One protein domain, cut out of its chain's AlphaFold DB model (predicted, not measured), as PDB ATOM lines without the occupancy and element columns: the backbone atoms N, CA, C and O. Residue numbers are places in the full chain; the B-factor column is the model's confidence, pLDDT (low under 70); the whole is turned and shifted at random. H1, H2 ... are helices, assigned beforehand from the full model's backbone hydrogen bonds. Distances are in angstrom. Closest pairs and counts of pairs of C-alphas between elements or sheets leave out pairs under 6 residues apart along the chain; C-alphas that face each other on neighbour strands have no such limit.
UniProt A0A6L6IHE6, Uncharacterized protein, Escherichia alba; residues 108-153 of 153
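Overview. This is residues 108 to 153 of the 153 residues of an uncharacterized protein of Escherichia alba (UniProt A0A6L6IHE6). Two helices, H1 and H3, lie side by side and run opposite ways, like a long hairpin whose turn holds the very short helix H2. H1 is the longer of the two, and its first residues, 108 to 113, stick out beyond H3. The printed part has 46 residues with three named helices in the order H1, H2, H3 and no named strand, and its class is all helix. It is loose, with a radius of gyration of the C-alphas of 11.9 A, and its C-alphas span 38 by 18 by 8 A, a rod.

Along the chain. Find C-alpha 108 at (-0.303, -55.693, 39.762); from there H1, residues 108 to 127, runs 28.7 A to C-alpha 127 at (9.189, -37.242, 19.970). H3, residues 137 to 149, covers 18.2 A and ends at C-alpha 149, at (12.924, -47.057, 37.089). Between them look for H2, residues 129 to 133, which measures 6.4 A.

Arrangement. Begin with H1, which touches H3; their closest C-alphas, those of Val 122 and Ala 144, are 5.5 A apart. Their lines stand at a shallow tilt of 4 degrees, and they run opposite ways. H2 is close to H1 but not clearly touching, the closest C-alphas being those of Leu 125 and Ile 131, 7.4 A apart. H2 is also close to H3 but not clearly touching, with the C-alphas of Ile 131 and Thr 137 closest at 6.5 A. In H1, H2 and H3 every O i to N i+4 pair is within hydrogen-bond range.

Size, cuts and confidence. The C-alphas farthest apart, those of Pro 108 and Ile 133, are 38.0 A from each other. The printed part has no cut, and the links H1 to H2 and H2 to H3 are tight. Mean pLDDT of the printed part is 84.0; look to residues 152 to 153, at the chain's end, for values under 70.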
ATOM      1  N   PRO A 108      -1.030 -55.427  41.002       94.25
ATOM      2  CA  PRO A 108      -0.303 -55.693  39.762       94.25
ATOM      3  C   PRO A 108      -0.885 -54.988  38.527       94.25
ATOM      4  O   PRO A 108      -0.129 -54.635  37.625       94.25
ATOM      5  N   ALA A 109      -2.204 -54.782  38.444       95.31
ATOM      6  CA  ALA A 109      -2.808 -54.058  37.325       95.31
ATOM      7  C   ALA A 109      -2.439 -52.570  37.382       95.31
ATOM      8  O   ALA A 109      -2.111 -51.976  36.353       95.31
ATOM      9  N   THR A 110      -2.436 -51.987  38.583       95.00
ATOM     10  CA  THR A 110      -1.942 -50.624  38.806       95.00
ATOM     11  C   THR A 110      -0.454 -50.510  38.479       95.00
ATOM     12  O   THR A 110      -0.065 -49.573  37.785       95.00
ATOM     13  N   ASP A 111       0.370 -51.474  38.894       93.12
ATOM     14  CA  ASP A 111       1.810 -51.476  38.612       93.12
ATOM     15  C   ASP A 111       2.084 -51.470  37.101       93.12
ATOM     16  O   ASP A 111       2.822 -50.616  36.604       93.12
ATOM     17  N   VAL A 112       1.412 -52.358  36.357       92.31
ATOM     18  CA  VAL A 112       1.506 -52.432  34.890       92.31
ATOM     19  C   VAL A 112       1.031 -51.134  34.237       92.31
ATOM     20  O   VAL A 112       1.692 -50.624  33.332       92.31
ATOM     21  N   PHE A 113      -0.087 -50.569  34.699       91.12
ATOM     22  CA  PHE A 113      -0.594 -49.298  34.181       91.12
ATOM     23  C   PHE A 113       0.405 -48.154  34.396       91.12
ATOM     24  O   PHE A 113       0.638 -47.349  33.492       91.12
ATOM     25  N   LEU A 114       1.024 -48.081  35.576       91.19
ATOM     26  CA  LEU A 114       2.018 -47.060  35.886       91.19
ATOM     27  C   LEU A 114       3.305 -47.248  35.073       91.19
ATOM     28  O   LEU A 114       3.868 -46.257  34.609       91.19
ATOM     29  N   ASP A 115       3.762 -48.486  34.866       89.75
ATOM     30  CA  ASP A 115       4.884 -48.793  33.970       89.75
ATOM     31  C   ASP A 115       4.610 -48.321  32.542       89.75
ATOM     32  O   ASP A 115       5.443 -47.643  31.931       89.75
ATOM     33  N   GLU A 116       3.421 -48.624  32.023       89.50
ATOM     34  CA  GLU A 116       3.018 -48.217  30.684       89.50
ATOM     35  C   GLU A 116       2.909 -46.692  30.568       89.50
ATOM     36  O   GLU A 116       3.464 -46.109  29.636       89.50
ATOM     37  N   ALA A 117       2.278 -46.021  31.534       88.62
ATOM     38  CA  ALA A 117       2.163 -44.564  31.547       88.62
ATOM     39  C   ALA A 117       3.543 -43.881  31.555       88.62
ATOM     40  O   ALA A 117       3.763 -42.900  30.836       88.62
ATOM     41  N   ARG A 118       4.504 -44.422  32.316       90.31
ATOM     42  CA  ARG A 118       5.891 -43.931  32.329       90.31
ATOM     43  C   ARG A 118       6.581 -44.168  30.989       90.31
ATOM     44  O   ARG A 118       7.245 -43.260  30.488       90.31
ATOM     45  N   ALA A 119       6.406 -45.341  30.382       88.38
ATOM     46  CA  ALA A 119       6.962 -45.644  29.066       88.38
ATOM     47  C   ALA A 119       6.394 -44.720  27.976       88.38
ATOM     48  O   ALA A 119       7.162 -44.124  27.219       88.38
ATOM     49  N   GLN A 120       5.073 -44.532  27.939       87.00
ATOM     50  CA  GLN A 120       4.413 -43.632  26.994       87.00
ATOM     51  C   GLN A 120       4.876 -42.182  27.182       87.00
ATOM     52  O   GLN A 120       5.228 -41.521  26.205       87.00
ATOM     53  N   GLY A 121       4.964 -41.698  28.425       87.00
ATOM     54  CA  GLY A 121       5.471 -40.355  28.724       87.00
ATOM     55  C   GLY A 121       6.908 -40.127  28.241       87.00
ATOM     56  O   GLY A 121       7.230 -39.055  27.726       87.00
ATOM     57  N   VAL A 122       7.768 -41.148  28.334       88.12
ATOM     58  CA  VAL A 122       9.135 -41.096  27.797       88.12
ATOM     59  C   VAL A 122       9.152 -40.997  26.273       88.12
ATOM     60  O   VAL A 122       9.908 -40.192  25.724       88.12
ATOM     61  N   GLU A 123       8.328 -41.777  25.580       87.88
ATOM     62  CA  GLU A 123       8.259 -41.704  24.118       87.88
ATOM     63  C   GLU A 123       7.684 -40.359  23.649       87.88
ATOM     64  O   GLU A 123       8.206 -39.754  22.712       87.88
ATOM     65  N   MET A 124       6.698 -39.808  24.368       86.44
ATOM     66  CA  MET A 124       6.186 -38.456  24.118       86.44
ATOM     67  C   MET A 124       7.271 -37.381  24.277       86.44
ATOM     68  O   MET A 124       7.345 -36.459  23.464       86.44
ATOM     69  N   LEU A 125       8.132 -37.499  25.293       84.69
ATOM     70  CA  LEU A 125       9.253 -36.577  25.498       84.69
ATOM     71  C   LEU A 125      10.275 -36.665  24.354       84.69
ATOM     72  O   LEU A 125      10.728 -35.635  23.856       84.69
ATOM     73  N   ARG A 126      10.621 -37.882  23.916       82.44
ATOM     74  CA  ARG A 126      11.576 -38.117  22.819       82.44
ATOM     75  C   ARG A 126      11.085 -37.586  21.479       82.44
ATOM     76  O   ARG A 126      11.868 -37.031  20.707       82.44
ATOM     77  N   GLU A 127       9.794 -37.731  21.207       84.12
ATOM     78  CA  GLU A 127       9.189 -37.242  19.970       84.12
ATOM     79  C   GLU A 127       8.954 -35.725  19.967       84.12
ATOM     80  O   GLU A 127       8.727 -35.141  18.904       84.12
ATOM     81  N   HIS A 128       9.076 -35.056  21.119       84.56
ATOM     82  CA  HIS A 128       8.807 -33.629  21.227       84.56
ATOM     83  C   HIS A 128       9.791 -32.788  20.375       84.56
ATOM     84  O   HIS A 128      11.007 -32.846  20.593       84.56
ATOM     85  N   PRO A 129       9.307 -31.931  19.450       83.81
ATOM     86  CA  PRO A 129      10.157 -31.201  18.501       83.81
ATOM     87  C   PRO A 129      11.273 -30.372  19.148       83.81
ATOM     88  O   PRO A 129      12.394 -30.344  18.647       83.81
ATOM     89  N   ALA A 130      11.000 -29.737  20.293       83.81
ATOM     90  CA  ALA A 130      12.001 -28.940  21.007       83.81
ATOM     91  C   ALA A 130      13.183 -29.781  21.527       83.81
ATOM     92  O   ALA A 130      14.313 -29.301  21.538       83.81
ATOM     93  N   ILE A 131      12.956 -31.044  21.904       81.38
ATOM     94  CA  ILE A 131      14.027 -31.934  22.370       81.38
ATOM     95  C   ILE A 131      14.958 -32.300  21.214       81.38
ATOM     96  O   ILE A 131      16.180 -32.267  21.370       81.38
ATOM     97  N   LYS A 132      14.386 -32.564  20.030       74.81
ATOM     98  CA  LYS A 132      15.147 -32.875  18.810       74.81
ATOM     99  C   LYS A 132      16.010 -31.694  18.345       74.81
ATOM    100  O   LYS A 132      17.115 -31.911  17.860       74.81
ATOM    101  N   ILE A 133      15.535 -30.457  18.514       79.75
ATOM    102  CA  ILE A 133      16.239 -29.241  18.066       79.75
ATOM    103  C   ILE A 133      17.365 -28.831  19.028       79.75
ATOM    104  O   ILE A 133      18.405 -28.355  18.584       79.75
ATOM    105  N   CYS A 134      17.185 -29.014  20.339       78.00
ATOM    106  CA  CYS A 134      18.097 -28.463  21.347       78.00
ATOM    107  C   CYS A 134      19.294 -29.367  21.714       78.00
ATOM    108  O   CYS A 134      20.024 -29.035  22.643       78.00
ATOM    109  N   SER A 135      19.495 -30.517  21.052       71.94
ATOM    110  CA  SER A 135      20.554 -31.504  21.377       71.94
ATOM    111  C   SER A 135      20.618 -31.920  22.862       71.94
ATOM    112  O   SER A 135      21.647 -32.385  23.355       71.94
ATOM    113  N   LEU A 136      19.495 -31.804  23.579       79.62
ATOM    114  CA  LEU A 136      19.338 -32.221  24.979       79.62
ATOM    115  C   LEU A 136      19.070 -33.725  25.117       79.62
ATOM    116  O   LEU A 136      18.733 -34.196  26.198       79.62
ATOM    117  N   THR A 137      19.232 -34.485  24.033       78.06
ATOM    118  CA  THR A 137      18.957 -35.923  23.953       78.06
ATOM    119  C   THR A 137      19.602 -36.703  25.092       78.06
ATOM    120  O   THR A 137      18.930 -37.522  25.701       78.06
ATOM    121  N   HIS A 138      20.847 -36.382  25.461       80.50
ATOM    122  CA  HIS A 138      21.544 -37.051  26.564       80.50
ATOM    123  C   HIS A 138      20.880 -36.821  27.938       80.50
ATOM    124  O   HIS A 138      20.689 -37.776  28.685       80.50
ATOM    125  N   VAL A 139      20.465 -35.586  28.251       82.75
ATOM    126  CA  VAL A 139      19.741 -35.261  29.498       82.75
ATOM    127  C   VAL A 139      18.358 -35.912  29.497       82.75
ATOM    128  O   VAL A 139      17.914 -36.450  30.509       82.75
ATOM    129  N   CYS A 140      17.674 -35.892  28.351       85.12
ATOM    130  CA  CYS A 140      16.361 -36.510  28.204       85.12
ATOM    131  C   CYS A 140      16.416 -38.033  28.326       85.12
ATOM    132  O   CYS A 140      15.502 -38.613  28.902       85.12
ATOM    133  N   ASP A 141      17.469 -38.681  27.829       84.81
ATOM    134  CA  ASP A 141      17.666 -40.123  27.969       84.81
ATOM    135  C   ASP A 141      17.949 -40.517  29.422       84.81
ATOM    136  O   ASP A 141      17.408 -41.517  29.901       84.81
ATOM    137  N   GLU A 142      18.729 -39.716  30.149       86.12
ATOM    138  CA  GLU A 142      18.978 -39.936  31.574       86.12
ATOM    139  C   GLU A 142      17.704 -39.743  32.410       86.12
ATOM    140  O   GLU A 142      17.349 -40.605  33.216       86.12
ATOM    141  N   PHE A 143      16.945 -38.675  32.154       84.81
ATOM    142  CA  PHE A 143      15.655 -38.437  32.801       84.81
ATOM    143  C   PHE A 143      14.623 -39.526  32.465       84.81
ATOM    144  O   PHE A 143      13.928 -40.035  33.342       84.81
ATOM    145  N   ALA A 144      14.566 -39.962  31.206       86.25
ATOM    146  CA  ALA A 144      13.722 -41.068  30.773       86.25
ATOM    147  C   ALA A 144      14.087 -42.391  31.458       86.25
ATOM    148  O   ALA A 144      13.205 -43.172  31.818       86.25
ATOM    149  N   ALA A 145      15.380 -42.657  31.654       86.19
ATOM    150  CA  ALA A 145      15.837 -43.830  32.388       86.19
ATOM    151  C   ALA A 145      15.418 -43.776  33.865       86.19
ATOM    152  O   ALA A 145      15.035 -44.806  34.418       86.19
ATOM    153  N   GLN A 146      15.441 -42.595  34.490       86.88
ATOM    154  CA  GLN A 146      14.931 -42.404  35.851       86.88
ATOM    155  C   GLN A 146      13.419 -42.637  35.924       86.88
ATOM    156  O   GLN A 146      12.967 -43.383  36.788       86.88
ATOM    157  N   LEU A 147      12.647 -42.099  34.974       86.06
ATOM    158  CA  LEU A 147      11.207 -42.354  34.902       86.06
ATOM    159  C   LEU A 147      10.902 -43.848  34.753       86.06
ATOM    160  O   LEU A 147      10.073 -44.366  35.486       86.06
ATOM    161  N   ARG A 148      11.601 -44.580  33.876       82.94
ATOM    162  CA  ARG A 148      11.368 -46.030  33.711       82.94
ATOM    163  C   ARG A 148      11.687 -46.850  34.964       82.94
ATOM    164  O   ARG A 148      11.081 -47.894  35.154       82.94
ATOM    165  N   LYS A 149      12.619 -46.396  35.809       83.12
ATOM    166  CA  LYS A 149      12.924 -47.057  37.089       83.12
ATOM    167  C   LYS A 149      11.835 -46.842  38.146       83.12
ATOM    168  O   LYS A 149      11.781 -47.618  39.094       83.12
ATOM    169  N   GLY A 150      10.989 -45.821  37.985       77.44
ATOM    170  CA  GLY A 150       9.990 -45.432  38.979       77.44
ATOM    171  C   GLY A 150      10.610 -44.878  40.269       77.44
ATOM    172  O   GLY A 150      11.826 -44.712  40.380       77.44
ATOM    173  N   VAL A 151       9.763 -44.578  41.257       74.38
ATOM    174  CA  VAL A 151      10.219 -44.317  42.631       74.38
ATOM    175  C   VAL A 151      10.466 -45.675  43.277       74.38
ATOM    176  O   VAL A 151       9.524 -46.434  43.484       74.38
ATOM    177  N   GLN A 152      11.728 -45.999  43.555       60.97
ATOM    178  CA  GLN A 152      12.066 -47.151  44.389       60.97
ATOM    179  C   GLN A 152      11.769 -46.756  45.837       60.97
ATOM    180  O   GLN A 152      12.562 -46.031  46.438       60.97
ATOM    181  N   SER A 153      10.592 -47.134  46.339       54.28
ATOM    182  CA  SER A 153      10.196 -46.924  47.734       54.28
ATOM    183  C   SER A 153      10.347 -48.197  48.549       54.28
ATOM    184  O   SER A 153      10.226 -49.291  47.952       54.28
TER     185      SER A 153